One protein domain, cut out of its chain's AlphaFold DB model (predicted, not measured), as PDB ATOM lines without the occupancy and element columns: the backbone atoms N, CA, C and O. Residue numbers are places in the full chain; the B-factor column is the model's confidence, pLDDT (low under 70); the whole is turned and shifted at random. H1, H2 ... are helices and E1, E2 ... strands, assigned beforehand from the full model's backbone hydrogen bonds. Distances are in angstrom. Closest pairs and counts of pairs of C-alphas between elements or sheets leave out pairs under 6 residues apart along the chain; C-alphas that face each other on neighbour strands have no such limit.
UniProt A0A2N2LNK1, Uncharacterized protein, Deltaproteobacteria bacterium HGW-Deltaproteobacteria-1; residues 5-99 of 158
ATOM      1  N   VAL A   5      27.704  29.256 -41.990       87.44
ATOM      2  CA  VAL A   5      28.875  29.906 -41.387       87.44
ATOM      3  C   VAL A   5      29.346  29.058 -40.214       87.44
ATOM      4  O   VAL A   5      28.536  28.598 -39.419       87.44
ATOM      5  N   ALA A   6      30.656  28.853 -40.098       88.44
ATOM      6  CA  ALA A   6      31.261  28.240 -38.922       88.44
ATOM      7  C   ALA A   6      31.858  29.350 -38.051       88.44
ATOM      8  O   ALA A   6      32.676  30.137 -38.530       88.44
ATOM      9  N   VAL A   7      31.434  29.425 -36.795       89.00
ATOM     10  CA  VAL A   7      31.910  30.397 -35.812       89.00
ATOM     11  C   VAL A   7      32.784  29.666 -34.804       89.00
ATOM     12  O   VAL A   7      32.354  28.685 -34.197       89.00
ATOM     13  N   VAL A   8      34.015  30.146 -34.645       90.06
ATOM     14  CA  VAL A   8      34.954  29.684 -33.619       90.06
ATOM     15  C   VAL A   8      34.989  30.756 -32.542       90.06
ATOM     16  O   VAL A   8      35.413  31.878 -32.809       90.06
ATOM     17  N   SER A   9      34.482  30.423 -31.356       84.81
ATOM     18  CA  SER A   9      34.258  31.406 -30.285       84.81
ATOM     19  C   SER A   9      35.568  31.883 -29.645       84.81
ATOM     20  O   SER A   9      35.675  33.036 -29.241       84.81
ATOM     21  N   ASP A  10      36.570  31.007 -29.585       85.00
ATOM     22  CA  ASP A  10      37.896  31.261 -29.032       85.00
ATOM     23  C   ASP A  10      38.968  30.601 -29.909       85.00
ATOM     24  O   ASP A  10      39.075  29.380 -29.988       85.00
ATOM     25  N   VAL A  11      39.808  31.401 -30.563       86.00
ATOM     26  CA  VAL A  11      40.862  30.894 -31.460       86.00
ATOM     27  C   VAL A  11      41.979  30.130 -30.742       86.00
ATOM     28  O   VAL A  11      42.786  29.474 -31.398       86.00
ATOM     29  N   THR A  12      42.051  30.216 -29.414       87.50
ATOM     30  CA  THR A  12      43.071  29.540 -28.598       87.50
ATOM     31  C   THR A  12      42.638  28.155 -28.123       87.50
ATOM     32  O   THR A  12      43.463  27.390 -27.620       87.50
ATOM     33  N   ARG A  13      41.356  27.816 -28.297       85.88
ATOM     34  CA  ARG A  13      40.737  26.598 -27.771       85.88
ATOM     35  C   ARG A  13      40.476  25.577 -28.878       85.88
ATOM     36  O   ARG A  13      40.234  25.936 -30.028       85.88
ATOM     37  N   ASP A  14      40.508  24.289 -28.536       84.81
ATOM     38  CA  ASP A  14      40.232  23.219 -29.501       84.81
ATOM     39  C   ASP A  14      38.801  23.319 -30.061       84.81
ATOM     40  O   ASP A  14      37.869  23.684 -29.343       84.81
ATOM     41  N   LEU A  15      38.613  22.997 -31.347       82.25
ATOM     42  CA  LEU A  15      37.311  23.091 -32.023       82.25
ATOM     43  C   LEU A  15      36.245  22.191 -31.382       82.25
ATOM     44  O   LEU A  15      35.067  22.557 -31.353       82.25
ATOM     45  N   TYR A  16      36.653  21.029 -30.874       76.69
ATOM     46  CA  TYR A  16      35.771  20.034 -30.271       76.69
ATOM     47  C   TYR A  16      35.471  20.322 -28.793       76.69
ATOM     48  O   TYR A  16      34.588  19.683 -28.223       76.69
ATOM     49  N   ASP A  17      36.146  21.297 -28.176       82.69
ATOM     50  CA  ASP A  17      35.910  21.711 -26.788       82.69
ATOM     51  C   ASP A  17      34.891  22.861 -26.710       82.69
ATOM     52  O   ASP A  17      35.216  23.992 -26.342       82.69
ATOM     53  N   ASN A  18      33.643  22.575 -27.103       80.94
ATOM     54  CA  ASN A  18      32.511  23.517 -27.070       80.94
ATOM     55  C   ASN A  18      32.802  24.875 -27.747       80.94
ATOM     56  O   ASN A  18      32.298  25.920 -27.325       80.94
ATOM     57  N   ASN A  19      33.622  24.868 -28.798       88.00
ATOM     58  CA  ASN A  19      34.153  26.090 -29.397       88.00
ATOM     59  C   ASN A  19      33.592  26.383 -30.799       88.00
ATOM     60  O   ASN A  19      33.549  27.537 -31.231       88.00
ATOM     61  N   LEU A  20      33.138  25.341 -31.498       90.69
ATOM     62  CA  LEU A  20      32.569  25.430 -32.836       90.69
ATOM     63  C   LEU A  20      31.038  25.546 -32.795       90.69
ATOM     64  O   LEU A  20      30.352  24.658 -32.283       90.69
ATOM     65  N   ILE A  21      30.512  26.603 -33.413       91.88
ATOM     66  CA  ILE A  21      29.081  26.806 -33.661       91.88
ATOM     67  C   ILE A  21      28.861  26.842 -35.176       91.88
ATOM     68  O   ILE A  21      29.497  27.620 -35.886       91.88
ATOM     69  N   ILE A  22      27.955  26.012 -35.683       91.00
ATOM     70  CA  ILE A  22      27.544  26.024 -37.090       91.00
ATOM     71  C   ILE A  22      26.240  26.803 -37.196       91.00
ATOM     72  O   ILE A  22      25.235  26.426 -36.595       91.00
ATOM     73  N   LEU A  23      26.261  27.876 -37.974       91.56
ATOM     74  CA  LEU A  23      25.105  28.703 -38.273       91.56
ATOM     75  C   LEU A  23      24.571  28.368 -39.659       91.56
ATOM     76  O   LEU A  23      25.332  28.365 -40.626       91.56
ATOM     77  N   GLU A  24      23.264  28.146 -39.763       90.44
ATOM     78  CA  GLU A  24      22.540  28.092 -41.033       90.44
ATOM     79  C   GLU A  24      21.461  29.173 -41.056       90.44
ATOM     80  O   GLU A  24      20.701  29.322 -40.099       90.44
ATOM     81  N   THR A  25      21.372  29.916 -42.158       89.25
ATOM     82  CA  THR A  25      20.308  30.905 -42.377       89.25
ATOM     83  C   THR A  25      19.373  30.451 -43.484       89.25
ATOM     84  O   THR A  25      19.829  30.049 -44.561       89.25
ATOM     85  N   SER A  26      18.068  30.593 -43.272       87.56
ATOM     86  CA  SER A  26      17.088  30.419 -44.339       87.56
ATOM     87  C   SER A  26      17.100  31.604 -45.312       87.56
ATOM     88  O   SER A  26      17.727  32.645 -45.084       87.56
ATOM     89  N   LEU A  27      16.414  31.442 -46.444       86.00
ATOM     90  CA  LEU A  27      16.190  32.569 -47.342       86.00
ATOM     91  C   LEU A  27      15.318  33.617 -46.633       86.00
ATOM     92  O   LEU A  27      14.348  33.232 -45.979       86.00
ATOM     93  N   PRO A  28      15.628  34.918 -46.779       85.69
ATOM     94  CA  PRO A  28      14.764  35.975 -46.276       85.69
ATOM     95  C   PRO A  28      13.340  35.840 -46.823       85.69
ATOM     96  O   PRO A  28      13.139  35.336 -47.935       85.69
ATOM     97  N   GLU A  29      12.360  36.316 -46.058       85.75
ATOM     98  CA  GLU A  29      10.969  36.393 -46.506       85.75
ATOM     99  C   GLU A  29      10.862  37.043 -47.894       85.75
ATOM    100  O   GLU A  29      11.421  38.113 -48.153       85.75
ATOM    101  N   LYS A  30      10.128  36.383 -48.796       82.06
ATOM    102  CA  LYS A  30       9.908  36.882 -50.154       82.06
ATOM    103  C   LYS A  30       9.100  38.179 -50.125       82.06
ATOM    104  O   LYS A  30       8.241  38.365 -49.268       82.06
ATOM    105  N   ASP A  31       9.391  39.052 -51.085       81.75
ATOM    106  CA  ASP A  31       8.651  40.290 -51.366       81.75
ATOM    107  C   ASP A  31       8.646  41.340 -50.241       81.75
ATOM    108  O   ASP A  31       7.922  42.334 -50.313       81.75
ATOM    109  N   LYS A  32       9.499  41.178 -49.221       81.88
ATOM    110  CA  LYS A  32       9.752  42.207 -48.208       81.88
ATOM    111  C   LYS A  32      11.051  42.949 -48.490       81.88
ATOM    112  O   LYS A  32      12.016  42.391 -49.010       81.88
ATOM    113  N   ASN A  33      11.084  44.226 -48.110       84.06
ATOM    114  CA  ASN A  33      12.316  45.009 -48.109       84.06
ATOM    115  C   ASN A  33      13.362  44.288 -47.231       84.06
ATOM    116  O   ASN A  33      13.018  43.948 -46.098       84.06
ATOM    117  N   PRO A  34      14.612  44.083 -47.692       78.88
ATOM    118  CA  PRO A  34      15.669  43.444 -46.906       78.88
ATOM    119  C   PRO A  34      15.862  44.015 -45.495       78.88
ATOM    120  O   PRO A  34      16.216  43.268 -44.593       78.88
ATOM    121  N   ALA A  35      15.586  45.307 -45.283       78.88
ATOM    122  CA  ALA A  35      15.667  45.947 -43.965       78.88
ATOM    123  C   ALA A  35      14.584  45.480 -42.968       78.88
ATOM    124  O   ALA A  35      14.700  45.719 -41.769       78.88
ATOM    125  N   HIS A  36      13.523  44.836 -43.455       82.56
ATOM    126  CA  HIS A  36      12.390  44.344 -42.661       82.56
ATOM    127  C   HIS A  36      12.087  42.861 -42.903       82.56
ATOM    128  O   HIS A  36      11.139  42.321 -42.331       82.56
ATOM    129  N   ALA A  37      12.841  42.211 -43.789       87.38
ATOM    130  CA  ALA A  37      12.666  40.808 -44.102       87.38
ATOM    131  C   ALA A  37      13.195  39.964 -42.945       87.38
ATOM    132  O   ALA A  37      14.324  40.151 -42.489       87.38
ATOM    133  N   LYS A  38      12.385  39.012 -42.489       88.56
ATOM    134  CA  LYS A  38      12.794  38.072 -41.446       88.56
ATOM    135  C   LYS A  38      13.482  36.874 -42.080       88.56
ATOM    136  O   LYS A  38      13.228  36.523 -43.234       88.56
ATOM    137  N   THR A  39      14.354  36.239 -41.314       89.12
ATOM    138  CA  THR A  39      14.994  34.976 -41.680       89.12
ATOM    139  C   THR A  39      15.033  34.065 -40.463       89.12
ATOM    140  O   THR A  39      14.953  34.523 -39.322       89.12
ATOM    141  N   SER A  40      15.122  32.766 -40.708       89.19
ATOM    142  CA  SER A  40      15.354  31.772 -39.670       89.19
ATOM    143  C   SER A  40      16.853  31.555 -39.542       89.19
ATOM    144  O   SER A  40      17.526  31.307 -40.542       89.19
ATOM    145  N   LEU A  41      17.357  31.616 -38.315       88.81
ATOM    146  CA  LEU A  41      18.731  31.278 -37.978       88.81
ATOM    147  C   LEU A  41      18.723  30.005 -37.134       88.81
ATOM    148  O   LEU A  41      18.060  29.947 -36.100       88.81
ATOM    149  N   THR A  42      19.482  29.008 -37.562       89.81
ATOM    150  CA  THR A  42      19.726  27.786 -36.799       89.81
ATOM    151  C   THR A  42      21.166  27.801 -36.315       89.81
ATOM    152  O   THR A  42      22.077  27.962 -37.123       89.81
ATOM    153  N   ALA A  43      21.374  27.593 -35.016       90.19
ATOM    154  CA  ALA A  43      22.693  27.391 -34.429       90.19
ATOM    155  C   ALA A  43      22.830  25.941 -33.959       90.19
ATOM    156  O   ALA A  43      22.015  25.450 -33.180       90.19
ATOM    157  N   THR A  44      23.855  25.248 -34.448       89.38
ATOM    158  CA  THR A  44      24.154  23.855 -34.104       89.38
ATOM    159  C   THR A  44      25.507  23.776 -33.414       89.38
ATOM    160  O   THR A  44      26.495  24.307 -33.922       89.38
ATOM    161  N   VAL A  45      25.558  23.080 -32.278       88.75
ATOM    162  CA  VAL A  45      26.785  22.814 -31.518       88.75
ATOM    163  C   VAL A  45      26.980  21.321 -31.307       88.75
ATOM    164  O   VAL A  45      26.022  20.546 -31.297       88.75
ATOM    165  N   TYR A  46      28.233  20.919 -31.115       84.56
ATOM    166  CA  TYR A  46      28.565  19.559 -30.715       84.56
ATOM    167  C   TYR A  46      28.504  19.439 -29.197       84.56
ATOM    168  O   TYR A  46      29.110  20.235 -28.487       84.56
ATOM    169  N   LEU A  47      27.791  18.422 -28.713       84.31
ATOM    170  CA  LEU A  47      27.733  18.094 -27.295       84.31
ATOM    171  C   LEU A  47      28.421  16.755 -27.029       84.31
ATOM    172  O   LEU A  47      28.240  15.812 -27.807       84.31
ATOM    173  N   PRO A  48      29.179  16.638 -25.927       82.56
ATOM    174  CA  PRO A  48      29.787  15.374 -25.539       82.56
ATOM    175  C   PRO A  48      28.710  14.343 -25.172       82.56
ATOM    176  O   PRO A  48      27.639  14.677 -24.654       82.56
ATOM    177  N   ASP A  49      29.004  13.060 -25.389       81.25
ATOM    178  CA  ASP A  49      28.110  11.948 -25.032       81.25
ATOM    179  C   ASP A  49      28.202  11.606 -23.532       81.25
ATOM    180  O   ASP A  49      28.558  10.502 -23.130       81.25
ATOM    181  N   GLN A  50      27.930  12.597 -22.680       84.94
ATOM    182  CA  GLN A  50      27.924  12.480 -21.219       84.94
ATOM    183  C   GLN A  50      26.522  12.778 -20.697       84.94
ATOM    184  O   GLN A  50      26.011  13.873 -20.907       84.94
ATOM    185  N   GLN A  51      25.888  11.836 -19.997       84.31
ATOM    186  CA  GLN A  51      24.476  11.947 -19.601       84.31
ATOM    187  C   GLN A  51      24.139  13.243 -18.840       84.31
ATOM    188  O   GLN A  51      23.086  13.829 -19.072       84.31
ATOM    189  N   GLU A  52      25.059  13.735 -18.014       88.56
ATOM    190  CA  GLU A  52      24.942  14.984 -17.246       88.56
ATOM    191  C   GLU A  52      24.737  16.228 -18.129       88.56
ATOM    192  O   GLU A  52      24.022  17.159 -17.752       88.56
ATOM    193  N   LYS A  53      25.329  16.230 -19.331       86.38
ATOM    194  CA  LYS A  53      25.248  17.319 -20.319       86.38
ATOM    195  C   LYS A  53      23.942  17.306 -21.113       86.38
ATOM    196  O   LYS A  53      23.606  18.293 -21.752       86.38
ATOM    197  N   TRP A  54      23.195  16.209 -21.027       88.88
ATOM    198  CA  TRP A  54      21.918  15.996 -21.704       88.88
ATOM    199  C   TRP A  54      20.746  16.024 -20.725       88.88
ATOM    200  O   TRP A  54      19.755  15.329 -20.931       88.88
ATOM    201  N   THR A  55      20.857  16.772 -19.630       90.81
ATOM    202  CA  THR A  55      19.708  17.104 -18.777       90.81
ATOM    203  C   THR A  55      19.009  18.350 -19.334       90.81
ATOM    204  O   THR A  55      19.692  19.178 -19.944       90.81
ATOM    205  N   PRO A  56      17.689  18.536 -19.134       90.19
ATOM    206  CA  PRO A  56      16.990  19.709 -19.662       90.19
ATOM    207  C   PRO A  56      17.642  21.021 -19.210       90.19
ATOM    208  O   PRO A  56      17.881  21.908 -20.023       90.19
ATOM    209  N   ASP A  57      18.046  21.102 -17.941       91.88
ATOM    210  CA  ASP A  57      18.719  22.279 -17.381       91.88
ATOM    211  C   ASP A  57      20.125  22.500 -17.958       91.88
ATOM    212  O   ASP A  57      20.585  23.636 -18.075       91.88
ATOM    213  N   ALA A  58      20.855  21.434 -18.306       92.00
ATOM    214  CA  ALA A  58      22.139  21.568 -18.992       92.00
ATOM    215  C   ALA A  58      21.956  22.077 -20.427       92.00
ATOM    216  O   ALA A  58      22.692  22.967 -20.843       92.00
ATOM    217  N   LEU A  59      20.954  21.568 -21.148       91.62
ATOM    218  CA  LEU A  59      20.672  21.980 -22.522       91.62
ATOM    219  C   LEU A  59      20.159  23.422 -22.602       91.62
ATOM    220  O   LEU A  59      20.579  24.157 -23.490       91.62
ATOM    221  N   LYS A  60      19.321  23.858 -21.652       92.69
ATOM    222  CA  LYS A  60      18.889  25.263 -21.549       92.69
ATOM    223  C   LYS A  60      20.072  26.200 -21.325       92.69
ATOM    224  O   LYS A  60      20.250  27.148 -22.079       92.69
ATOM    225  N   ARG A  61      20.934  25.875 -20.355       92.62
ATOM    226  CA  ARG A  61      22.159  26.650 -20.095       92.62
ATOM    227  C   ARG A  61      23.087  26.696 -21.305       92.62
ATOM    228  O   ARG A  61      23.703  27.725 -21.561       92.62
ATOM    229  N   GLU A  62      23.197  25.596 -22.043       91.50
ATOM    230  CA  GLU A  62      23.992  25.575 -23.268       91.50
ATOM    231  C   GLU A  62      23.367  26.457 -24.358       91.50
ATOM    232  O   GLU A  62      24.094  27.207 -25.005       91.50
ATOM    233  N   ALA A  63      22.043  26.427 -24.532       90.38
ATOM    234  CA  ALA A  63      21.339  27.288 -25.482       90.38
ATOM    235  C   ALA A  63      21.551  28.781 -25.180       90.38
ATOM    236  O   ALA A  63      21.868  29.549 -26.089       90.38
ATOM    237  N   ASP A  64      21.470  29.178 -23.908       90.56
ATOM    238  CA  ASP A  64      21.768  30.551 -23.484       90.56
ATOM    239  C   ASP A  64      23.231  30.924 -23.777       90.56
ATOM    240  O   ASP A  64      23.505  31.967 -24.370       90.56
ATOM    241  N   SER A  65      24.166  30.018 -23.474       90.94
ATOM    242  CA  SER A  65      25.596  30.177 -23.769       90.94
ATOM    243  C   SER A  65      25.889  30.318 -25.269       90.94
ATOM    244  O   SER A  65      26.826  31.014 -25.663       90.94
ATOM    245  N   ILE A  66      25.122  29.664 -26.152       91.06
ATOM    246  CA  ILE A  66      25.240  29.867 -27.609       91.06
ATOM    247  C   ILE A  66      24.917  31.318 -27.961       91.06
ATOM    248  O   ILE A  66      25.687  31.941 -28.687       91.06
ATOM    249  N   LEU A  67      23.812  31.863 -27.445       88.75
ATOM    250  CA  LEU A  67      23.424  33.248 -27.718       88.75
ATOM    251  C   LEU A  67      24.469  34.234 -27.196       88.75
ATOM    252  O   LEU A  67      24.857  35.133 -27.934       88.75
ATOM    253  N   ASP A  68      24.978  34.022 -25.981       89.44
ATOM    254  CA  ASP A  68      26.005  34.886 -25.391       89.44
ATOM    255  C   ASP A  68      27.311  34.862 -26.211       89.44
ATOM    256  O   ASP A  68      27.926  35.901 -26.448       89.44
ATOM    257  N   ARG A  69      27.725  33.687 -26.711       89.38
ATOM    258  CA  ARG A  69      28.896  33.559 -27.603       89.38
ATOM    259  C   ARG A  69      28.669  34.224 -28.957       89.38
ATOM    260  O   ARG A  69      29.596  34.807 -29.517       89.38
ATOM    261  N   LEU A  70      27.458  34.122 -29.501       89.56
ATOM    262  CA  LEU A  70      27.111  34.728 -30.783       89.56
ATOM    263  C   LEU A  70      26.975  36.247 -30.702       89.56
ATOM    264  O   LEU A  70      27.235  36.899 -31.708       89.56
ATOM    265  N   ASP A  71      26.639  36.806 -29.540       87.06
ATOM    266  CA  ASP A  71      26.477  38.253 -29.350       87.06
ATOM    267  C   ASP A  71      27.769  39.035 -29.656       87.06
ATOM    268  O   ASP A  71      27.727  40.144 -30.183       87.06
ATOM    269  N   VAL A  72      28.938  38.411 -29.456       85.31
ATOM    270  CA  VAL A  72      30.248  38.973 -29.840       85.31
ATOM    271  C   VAL A  72      30.366  39.189 -31.356       85.31
ATOM    272  O   VAL A  72      31.009  40.139 -31.804       85.31
ATOM    273  N   PHE A  73      29.758  38.312 -32.155       85.75
ATOM    274  CA  PHE A  73      29.817  38.352 -33.622       85.75
ATOM    275  C   PHE A  73      28.613  39.066 -34.242       85.75
ATOM    276  O   PHE A  73      28.732  39.688 -35.300       85.75
ATOM    277  N   PHE A  74      27.457  38.963 -33.591       86.62
ATOM    278  CA  PHE A  74      26.173  39.496 -34.022       86.62
ATOM    279  C   PHE A  74      25.576  40.315 -32.878       86.62
ATOM    280  O   PHE A  74      24.699  39.819 -32.168       86.62
ATOM    281  N   PRO A  75      26.044  41.561 -32.686       83.81
ATOM    282  CA  PRO A  75      25.535  42.399 -31.614       83.81
ATOM    283  C   PRO A  75      24.031  42.605 -31.797       83.81
ATOM    284  O   PRO A  75      23.562  42.799 -32.924       83.81
ATOM    285  N   PHE A  76      23.292  42.568 -30.688       85.56
ATOM    286  CA  PHE A  76      21.831  42.725 -30.652       85.56
ATOM    287  C   PHE A  76      21.053  41.549 -31.258       85.56
ATOM    288  O   PHE A  76      19.848  41.664 -31.486       85.56
ATOM    289  N   LEU A  77      21.694  40.395 -31.502       86.88
ATOM    290  CA  LEU A  77      20.989  39.213 -32.004       86.88
ATOM    291  C   LEU A  77      19.806  38.867 -31.094       86.88
ATOM    292  O   LEU A  77      18.699  38.675 -31.588       86.88
ATOM    293  N   ARG A  78      20.022  38.859 -29.773       86.44
ATOM    294  CA  ARG A  78      18.983  38.552 -28.777       86.44
ATOM    295  C   ARG A  78      17.797  39.519 -28.854       86.44
ATOM    296  O   ARG A  78      16.660  39.071 -28.744       86.44
ATOM    297  N   ASP A  79      18.049  40.801 -29.100       87.75
ATOM    298  CA  ASP A  79      17.010  41.838 -29.159       87.75
ATOM    299  C   ASP A  79      16.127  41.723 -30.411       87.75
ATOM    300  O   ASP A  79      14.986  42.186 -30.424       87.75
ATOM    301  N   HIS A  80      16.641  41.081 -31.464       87.81
ATOM    302  CA  HIS A  80      15.950  40.891 -32.740       87.81
ATOM    303  C   HIS A  80      15.383  39.475 -32.937       87.81
ATOM    304  O   HIS A  80      14.823  39.176 -33.996       87.81
ATOM    305  N   VAL A  81      15.480  38.601 -31.931       88.75
ATOM    306  CA  VAL A  81      14.823  37.289 -31.951       88.75
ATOM    307  C   VAL A  81      13.344  37.462 -31.616       88.75
ATOM    308  O   VAL A  81      12.960  37.669 -30.470       88.75
ATOM    309  N   GLU A  82      12.489  37.334 -32.627       88.00
ATOM    310  CA  GLU A  82      11.035  37.393 -32.427       88.00
ATOM    311  C   GLU A  82      10.448  36.100 -31.860       88.00
ATOM    312  O   GLU A  82       9.423  36.116 -31.181       88.00
ATOM    313  N   MET A  83      11.072  34.966 -32.176       85.12
ATOM    314  CA  MET A  83      10.618  33.651 -31.748       85.12
ATOM    315  C   MET A  83      11.821  32.743 -31.519       85.12
ATOM    316  O   MET A  83      12.630  32.525 -32.418       85.12
ATOM    317  N   SER A  84      11.897  32.178 -30.317       86.50
ATOM    318  CA  SER A  84      12.816  31.103 -29.959       86.50
ATOM    319  C   SER A  84      12.070  30.129 -29.057       86.50
ATOM    320  O   SER A  84      11.529  30.527 -28.028       86.50
ATOM    321  N   ASP A  85      12.005  28.867 -29.472       86.69
ATOM    322  CA  ASP A  85      11.373  27.792 -28.709       86.69
ATOM    323  C   ASP A  85      12.450  26.777 -28.313       86.69
ATOM    324  O   ASP A  85      12.694  25.775 -28.994       86.69
ATOM    325  N   ILE A  86      13.163  27.113 -27.236       88.38
ATOM    326  CA  ILE A  86      14.277  26.312 -26.719       88.38
ATOM    327  C   ILE A  86      13.763  24.962 -26.216       88.38
ATOM    328  O   ILE A  86      14.403  23.943 -26.465       88.38
ATOM    329  N   ASP A  87      12.602  24.932 -25.561       89.94
ATOM    330  CA  ASP A  87      12.006  23.694 -25.054       89.94
ATOM    331  C   ASP A  87      11.723  22.716 -26.202       89.94
ATOM    332  O   ASP A  87      12.151  21.561 -26.160       89.94
ATOM    333  N   LYS A  88      11.133  23.193 -27.302       88.94
ATOM    334  CA  LYS A  88      10.908  22.360 -28.487       88.94
ATOM    335  C   LYS A  88      12.203  21.918 -29.165       88.94
ATOM    336  O   LYS A  88      12.280  20.799 -29.671       88.94
ATOM    337  N   ALA A  89      13.230  22.768 -29.195       86.19
ATOM    338  CA  ALA A  89      14.539  22.386 -29.724       86.19
ATOM    339  C   ALA A  89      15.197  21.279 -28.875       86.19
ATOM    340  O   ALA A  89      15.804  20.348 -29.419       86.19
ATOM    341  N   ILE A  90      15.027  21.344 -27.552       89.88
ATOM    342  CA  ILE A  90      15.458  20.311 -26.607       89.88
ATOM    343  C   ILE A  90      14.703  19.004 -26.864       89.88
ATOM    344  O   ILE A  90      15.341  17.958 -26.999       89.88
ATOM    345  N   ASP A  91      13.379  19.056 -27.018       90.06
ATOM    346  CA  ASP A  91      12.557  17.878 -27.320       90.06
ATOM    347  C   ASP A  91      12.997  17.197 -28.624       90.06
ATOM    348  O   ASP A  91      13.234  15.987 -28.655       90.06
ATOM    349  N   ILE A  92      13.200  17.978 -29.693       85.50
ATOM    350  CA  ILE A  92      13.705  17.472 -30.980       85.50
ATOM    351  C   ILE A  92      15.076  16.809 -30.805       85.50
ATOM    352  O   ILE A  92      15.331  15.748 -31.386       85.50
ATOM    353  N   SER A  93      15.956  17.402 -29.998       83.88
ATOM    354  CA  SER A  93      17.289  16.858 -29.723       83.88
ATOM    355  C   SER A  93      17.219  15.531 -28.957       83.88
ATOM    356  O   SER A  93      17.948  14.592 -29.286       83.88
ATOM    357  N   TYR A  94      16.304  15.405 -27.990       84.88
ATOM    358  CA  TYR A  94      16.064  14.149 -27.276       84.88
ATOM    359  C   TYR A  94      15.521  13.053 -28.188       84.88
ATOM    360  O   TYR A  94      16.046  11.936 -28.169       84.88
ATOM    361  N   GLU A  95      14.505  13.349 -29.000       83.12
ATOM    362  CA  GLU A  95      13.952  12.378 -29.950       83.12
ATOM    363  C   GLU A  95      15.011  11.932 -30.962       83.12
ATOM    364  O   GLU A  95      15.180  10.737 -31.216       83.12
ATOM    365  N   SER A  96      15.815  12.875 -31.456       77.44
ATOM    366  CA  SER A  96      16.919  12.579 -32.371       77.44
ATOM    367  C   SER A  96      17.980  11.673 -31.738       77.44
ATOM    368  O   SER A  96      18.551  10.834 -32.432       77.44
ATOM    369  N   ARG A  97      18.226  11.789 -30.424       76.62
ATOM    370  CA  ARG A  97      19.164  10.924 -29.687       76.62
ATOM    371  C   ARG A  97      18.621   9.511 -29.456       76.62
ATOM    372  O   ARG A  97      19.404   8.562 -29.457       76.62
ATOM    373  N   LYS A  98      17.305   9.350 -29.255       72.62
ATOM    374  CA  LYS A  98      16.662   8.025 -29.093       72.62
ATOM    375  C   LYS A  98      16.817   7.165 -30.343       72.62
ATOM    376  O   LYS A  98      16.944   5.944 -30.252       72.62
ATOM    377  N   VAL A  99      16.824   7.799 -31.512       68.12
ATOM    378  CA  VAL A  99      17.131   7.127 -32.768       68.12
ATOM    379  C   VAL A  99      18.632   6.846 -32.789       68.12
ATOM    380  O   VAL A  99      19.431   7.728 -33.093       68.12
TER     381      VAL A  99
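What this domain is: This is residues 5 to 99 of the 158 residues of an uncharacterized protein of Deltaproteobacteria bacterium HGW-Deltaproteobacteria-1 (UniProt A0A2N2LNK1). A small sheet of three antiparallel strands has the long helix H2 crossing one face, while no named helix is on its other face. H3 meets the first part of H2 at a steep angle, off the sheet, and the long loop of residues 26 to 40, which joins E2 to E3, reaches far out at one end of the model. The printed part has 95 residues, with three named strands followed by three named helices, E1 E2 E3 H1 H2 H3; the sheet's order is E1 - E2 - E3 and the class is mixed. The whole is only just compact, close to loose, with a radius of gyration of the C-alphas of 14.8 A, and the C-alphas span 45 by 34 by 22 A.

How they stand to each other: E1, residues 5 to 8, E2, residues 20 to 25, and E3, residues 41 to 45, form a meander, each strand the antiparallel neighbour of the one before. E1 and E2 are a hairpin at 156 degrees, with N 7 and O 21 within hydrogen-bond range at 2.8 A. E2 and E3 are a hairpin at 158 degrees, with N 42 and O 24 at 2.8 A and N 22 and O 44 at 2.9 A. E1 and E3 are edge strands. H2, residues 56 to 71, is on the sheet at a height of 9.8 A, giving two layers, a helix on one face of a sheet. It lies over E2 and E3, and runs across the strands, at 76 degrees to E2 on the local plane. Its closest C-alphas to E3 are those of Ile 66 and Ala 43, 7.7 A apart. H3, residues 86 to 98, is not on the sheet; its residues 86 to 90 touch residues 56 to 63 of H2, closest at the C-alphas of Ile 90 and Leu 59, 6.8 A. H2 and H3 run opposite ways at a steep tilt of 61 degrees. H1, residues 51 to 54, is close to H2 but not clearly touching, with C-alphas 53 and 59 the closest at 6.9 A. H1 and H3 are apart, but only just, at 8.3 A. In H2 and H3 every O i to N i+4 pair is within hydrogen-bond range; H1 is too short for one.

Where its parts are: E2 is 16.5 A long, E3 13.4 A and E1 9.9 A, which begins at C-alpha 5, (28.875, 29.906, -41.387). H2 is 23.0 A long, from C-alpha 56 at (16.990, 19.709, -19.662). H3 is 18.6 A long and ends at C-alpha 98, (16.662, 8.025, -29.093). H1 is 5.2 A long.

The domain as a whole: The two farthest C-alphas, those of Asp 31 and Glu 52, are 45.5 A apart. The links E1 to E2, E2 to E3 and H2 to H3 are long. The printed part has no cut, and its mean pLDDT is 86.6, with residue 99 under 70.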